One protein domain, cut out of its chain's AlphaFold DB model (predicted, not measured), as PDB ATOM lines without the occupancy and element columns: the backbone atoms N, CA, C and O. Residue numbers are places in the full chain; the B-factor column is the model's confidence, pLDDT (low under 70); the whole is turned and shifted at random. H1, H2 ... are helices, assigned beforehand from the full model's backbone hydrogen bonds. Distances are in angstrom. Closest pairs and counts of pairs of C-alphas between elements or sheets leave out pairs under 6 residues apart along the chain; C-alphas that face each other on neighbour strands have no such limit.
ATOM      1  N   LYS A 117      49.009  16.713  63.242       96.19
ATOM      2  CA  LYS A 117      48.600  18.002  63.822       96.19
ATOM      3  C   LYS A 117      48.604  17.973  65.355       96.19
ATOM      4  O   LYS A 117      49.188  18.875  65.947       96.19
ATOM      5  N   GLY A 118      48.040  16.936  65.982       95.81
ATOM      6  CA  GLY A 118      47.966  16.832  67.444       95.81
ATOM      7  C   GLY A 118      49.348  16.780  68.095       95.81
ATOM      8  O   GLY A 118      49.631  17.556  69.007       95.81
ATOM      9  N   LEU A 119      50.266  15.961  67.564       96.38
ATOM     10  CA  LEU A 119      51.648  15.933  68.063       96.38
ATOM     11  C   LEU A 119      52.382  17.266  67.852       96.38
ATOM     12  O   LEU A 119      53.134  17.690  68.729       96.38
ATOM     13  N   ALA A 120      52.155  17.954  66.727       95.88
ATOM     14  CA  ALA A 120      52.749  19.267  66.482       95.88
ATOM     15  C   ALA A 120      52.219  20.337  67.453       95.88
ATOM     16  O   ALA A 120      52.991  21.183  67.901       95.88
ATOM     17  N   GLU A 121      50.937  20.289  67.813       96.19
ATOM     18  CA  GLU A 121      50.320  21.199  68.782       96.19
ATOM     19  C   GLU A 121      50.806  20.940  70.215       96.19
ATOM     20  O   GLU A 121      51.250  21.873  70.890       96.19
ATOM     21  N   VAL A 122      50.833  19.676  70.655       96.62
ATOM     22  CA  VAL A 122      51.395  19.288  71.959       96.62
ATOM     23  C   VAL A 122      52.870  19.685  72.050       96.62
ATOM     24  O   VAL A 122      53.265  20.329  73.020       96.62
ATOM     25  N   ALA A 123      53.677  19.418  71.016       96.19
ATOM     26  CA  ALA A 123      55.077  19.843  70.970       96.19
ATOM     27  C   ALA A 123      55.236  21.376  70.953       96.19
ATOM     28  O   ALA A 123      56.160  21.910  71.569       96.19
ATOM     29  N   ARG A 124      54.328  22.112  70.296       96.25
ATOM     30  CA  ARG A 124      54.318  23.585  70.293       96.25
ATOM     31  C   ARG A 124      53.992  24.145  71.675       96.25
ATOM     32  O   ARG A 124      54.591  25.147  72.061       96.25
ATOM     33  N   ASN A 125      53.075  23.522  72.411       96.69
ATOM     34  CA  ASN A 125      52.691  23.943  73.756       96.69
ATOM     35  C   ASN A 125      53.762  23.563  74.788       96.69
ATOM     36  O   ASN A 125      54.239  24.444  75.500       96.69
ATOM     37  N   LEU A 126      54.260  22.323  74.769       96.94
ATOM     38  CA  LEU A 126      55.410  21.895  75.571       96.94
ATOM     39  C   LEU A 126      56.644  22.776  75.308       96.94
ATOM     40  O   LEU A 126      57.321  23.175  76.247       96.94
ATOM     41  N   GLY A 127      56.900  23.160  74.054       95.88
ATOM     42  CA  GLY A 127      57.989  24.070  73.691       95.88
ATOM     43  C   GLY A 127      57.846  25.497  74.245       95.88
ATOM     44  O   GLY A 127      58.858  26.124  74.553       95.88
ATOM     45  N   LYS A 128      56.616  26.012  74.425       96.06
ATOM     46  CA  LYS A 128      56.378  27.273  75.162       96.06
ATOM     47  C   LYS A 128      56.723  27.086  76.641       96.06
ATOM     48  O   LYS A 128      57.481  27.878  77.191       96.06
ATOM     49  N   THR A 129      56.212  26.019  77.252       96.69
ATOM     50  CA  THR A 129      56.387  25.705  78.677       96.69
ATOM     51  C   THR A 129      57.856  25.466  79.039       96.69
ATOM     52  O   THR A 129      58.364  26.076  79.971       96.69
ATOM     53  N   LEU A 130      58.595  24.681  78.247       96.19
ATOM     54  CA  LEU A 130      60.039  24.478  78.418       96.19
ATOM     55  C   LEU A 130      60.848  25.772  78.240       96.19
ATOM     56  O   LEU A 130      61.885  25.936  78.878       96.19
ATOM     57  N   ARG A 131      60.382  26.713  77.406       95.06
ATOM     58  CA  ARG A 131      61.004  28.039  77.281       95.06
ATOM     59  C   ARG A 131      60.711  28.929  78.492       95.06
ATOM     60  O   ARG A 131      61.597  29.674  78.896       95.06
ATOM     61  N   ALA A 132      59.518  28.834  79.080       95.50
ATOM     62  CA  ALA A 132      59.169  29.525  80.323       95.50
ATOM     63  C   ALA A 132      59.945  28.971  81.533       95.50
ATOM     64  O   ALA A 132      60.401  29.748  82.361       95.50
ATOM     65  N   PHE A 133      60.185  27.656  81.584       96.38
ATOM     66  CA  PHE A 133      61.044  27.027  82.595       96.38
ATOM     67  C   PHE A 133      62.550  27.169  82.319       96.38
ATOM     68  O   PHE A 133      63.352  26.807  83.174       96.38
ATOM     69  N   GLN A 134      62.979  27.698  81.166       95.31
ATOM     70  CA  GLN A 134      64.406  27.864  80.866       95.31
ATOM     71  C   GLN A 134      65.187  28.711  81.900       95.31
ATOM     72  O   GLN A 134      66.294  28.283  82.230       95.31
ATOM     73  N   PRO A 135      64.703  29.867  82.411       93.88
ATOM     74  CA  PRO A 135      65.352  30.569  83.527       93.88
ATOM     75  C   PRO A 135      65.453  29.693  84.783       93.88
ATOM     76  O   PRO A 135      66.562  29.432  85.238       93.88
ATOM     77  N   THR A 136      64.343  29.111  85.243       94.75
ATOM     78  CA  THR A 136      64.304  28.241  86.432       94.75
ATOM     79  C   THR A 136      65.246  27.041  86.315       94.75
ATOM     80  O   THR A 136      65.917  26.676  87.272       94.75
ATOM     81  N   ILE A 137      65.370  26.439  85.129       93.75
ATOM     82  CA  ILE A 137      66.319  25.345  84.875       93.75
ATOM     83  C   ILE A 137      67.774  25.833  84.959       93.75
ATOM     84  O   ILE A 137      68.627  25.066  85.392       93.75
ATOM     85  N   ARG A 138      68.082  27.084  84.584       92.62
ATOM     86  CA  ARG A 138      69.430  27.658  84.756       92.62
ATOM     87  C   ARG A 138      69.735  27.944  86.219       92.62
ATOM     88  O   ARG A 138      70.810  27.576  86.667       92.62
ATOM     89  N   GLU A 139      68.790  28.528  86.951       93.94
ATOM     90  CA  GLU A 139      68.896  28.768  88.399       93.94
ATOM     91  C   GLU A 139      69.117  27.443  89.148       93.94
ATOM     92  O   GLU A 139      70.070  27.300  89.909       93.94
ATOM     93  N   LEU A 140      68.322  26.413  88.837       94.06
ATOM     94  CA  LEU A 140      68.500  25.065  89.384       94.06
ATOM     95  C   LEU A 140      69.810  24.397  88.933       94.06
ATOM     96  O   LEU A 140      70.365  23.610  89.691       94.06
ATOM     97  N   GLN A 141      70.334  24.692  87.738       92.25
ATOM     98  CA  GLN A 141      71.650  24.208  87.291       92.25
ATOM     99  C   GLN A 141      72.814  24.937  87.972       92.25
ATOM    100  O   GLN A 141      73.834  24.307  88.230       92.25
ATOM    101  N   GLU A 142      72.673  26.226  88.273       91.56
ATOM    102  CA  GLU A 142      73.629  27.027  89.043       91.56
ATOM    103  C   GLU A 142      73.723  26.484  90.473       91.56
ATOM    104  O   GLU A 142      74.785  26.024  90.890       91.56
ATOM    105  N   VAL A 143      72.576  26.373  91.148       92.75
ATOM    106  CA  VAL A 143      72.438  25.808  92.497       92.75
ATOM    107  C   VAL A 143      72.859  24.331  92.543       92.75
ATOM    108  O   VAL A 143      73.566  23.915  93.455       92.75
ATOM    109  N   SER A 144      72.508  23.515  91.542       90.00
ATOM    110  CA  SER A 144      72.953  22.112  91.467       90.00
ATOM    111  C   SER A 144      74.458  21.985  91.209       90.00
ATOM    112  O   SER A 144      75.083  21.065  91.737       90.00
ATOM    113  N   ARG A 145      75.062  22.904  90.444       90.44
ATOM    114  CA  ARG A 145      76.518  22.987  90.252       90.44
ATOM    115  C   ARG A 145      77.212  23.423  91.539       90.44
ATOM    116  O   ARG A 145      78.259  22.872  91.853       90.44
ATOM    117  N   GLU A 146      76.634  24.352  92.294       87.88
ATOM    118  CA  GLU A 146      77.135  24.775  93.604       87.88
ATOM    119  C   GLU A 146      77.078  23.630  94.615       87.88
ATOM    120  O   GLU A 146      78.128  23.247  95.131       87.88
ATOM    121  N   PHE A 147      75.914  22.991  94.795       88.50
ATOM    122  CA  PHE A 147      75.781  21.783  95.613       88.50
ATOM    123  C   PHE A 147      76.751  20.689  95.173       88.50
ATOM    124  O   PHE A 147      77.425  20.117  96.022       88.50
ATOM    125  N   LYS A 148      76.895  20.432  93.865       88.06
ATOM    126  CA  LYS A 148      77.879  19.468  93.363       88.06
ATOM    127  C   LYS A 148      79.320  19.889  93.682       88.06
ATOM    128  O   LYS A 148      80.114  19.024  94.020       88.06
ATOM    129  N   SER A 149      79.650  21.179  93.624       84.75
ATOM    130  CA  SER A 149      80.997  21.692  93.925       84.75
ATOM    131  C   SER A 149      81.348  21.688  95.418       84.75
ATOM    132  O   SER A 149      82.521  21.616  95.780       84.75
ATOM    133  N   THR A 150      80.338  21.749  96.292       84.62
ATOM    134  CA  THR A 150      80.483  21.498  97.732       84.62
ATOM    135  C   THR A 150      80.606  19.999  97.985       84.62
ATOM    136  O   THR A 150      81.530  19.573  98.661       84.62
ATOM    137  N   LEU A 151      79.754  19.193  97.350       83.94
ATOM    138  CA  LEU A 151      79.727  17.736  97.465       83.94
ATOM    139  C   LEU A 151      81.022  17.077  96.956       83.94
ATOM    140  O   LEU A 151      81.559  16.205  97.626       83.94
ATOM    141  N   GLU A 152      81.600  17.514  95.836       80.75
ATOM    142  CA  GLU A 152      82.913  17.020  95.376       80.75
ATOM    143  C   GLU A 152      84.071  17.520  96.266       80.75
ATOM    144  O   GLU A 152      85.106  16.868  96.364       80.75
ATOM    145  N   ARG A 153      83.877  18.621  97.006       79.56
ATOM    146  CA  ARG A 153      84.795  19.095  98.060       79.56
ATOM    147  C   ARG A 153      84.575  18.391  99.412       79.56
ATOM    148  O   ARG A 153      85.411  18.531 100.305       79.56
ATOM    149  N   GLU A 154      83.495  17.624  99.565       72.25
ATOM    150  CA  GLU A 154      83.072  16.998 100.827       72.25
ATOM    151  C   GLU A 154      83.102  15.457 100.825       72.25
ATOM    152  O   GLU A 154      83.460  14.900 101.858       72.25
ATOM    153  N   ILE A 155      82.801  14.756  99.718       72.56
ATOM    154  CA  ILE A 155      82.815  13.272  99.676       72.56
ATOM    155  C   ILE A 155      83.922  12.645  98.820       72.56
ATOM    156  O   ILE A 155      84.057  11.425  98.825       72.56
ATOM    157  N   SER A 156      84.705  13.395  98.048       61.97
ATOM    158  CA  SER A 156      85.729  12.787  97.179       61.97
ATOM    159  C   SER A 156      86.982  12.310  97.934       61.97
ATOM    160  O   SER A 156      88.090  12.434  97.429       61.97
ATOM    161  N   LEU A 157      86.841  11.763  99.140       55.34
ATOM    162  CA  LEU A 157      87.938  11.178  99.903       55.34
ATOM    163  C   LEU A 157      88.381   9.872  99.234       55.34
ATOM    164  O   LEU A 157      87.574   8.972  99.027       55.34
ATOM    165  N   ASP A 158      89.666   9.808  98.892       56.44
ATOM    166  CA  ASP A 158      90.362   8.632  98.363       56.44
ATOM    167  C   ASP A 158      89.666   7.874  97.207       56.44
ATOM    168  O   ASP A 158      89.606   6.645  97.224       56.44
ATOM    169  N   ASP A 159      89.208   8.576  96.155       59.38
ATOM    170  CA  ASP A 159      88.730   7.912  94.922       59.38
ATOM    171  C   ASP A 159      89.248   8.561  93.613       59.38
ATOM    172  O   ASP A 159      88.798   9.620  93.171       59.38
TER     173      ASP A 159
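This is residues 117 to 159 of the 310 residues of an uncharacterized protein of Opuntia streptacantha (UniProt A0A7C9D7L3). The longer helix H2 and the shorter H1 follow each other end to end and meet in a wide, open V, with a short tail, residues 155 to 159, beyond the far end of H2. No part folds back on another, and residues 117 to 159 stand free. The printed part has 43 residues, with two named helices, H1 then H2, and no named strand; its class is all helix. It is extended, a rod spanning 55 by 20 by 6 A, with a radius of gyration of the C-alphas of 17.5 A.

H2, residues 134 to 154, is 29.4 A long from first to last C-alpha and ends at C-alpha 154 (83.072, 16.998, 100.827). H1, residues 117 to 132, is 22.7 A long and begins at C-alpha 117 (48.600, 18.002, 63.822).

H2 and H1 meet only through their link, a tight one of 1 residue, Phe 133. In H1 every O i to N i+4 pair is within hydrogen-bond range; in H2, 16 of 17 are.

The C-alphas farthest apart, those of Lys 117 and Asp 158, are 55.0 A apart. The printed part has no cut. Mean pLDDT of the printed part is 88.5; residues 156 to 159 are under 70.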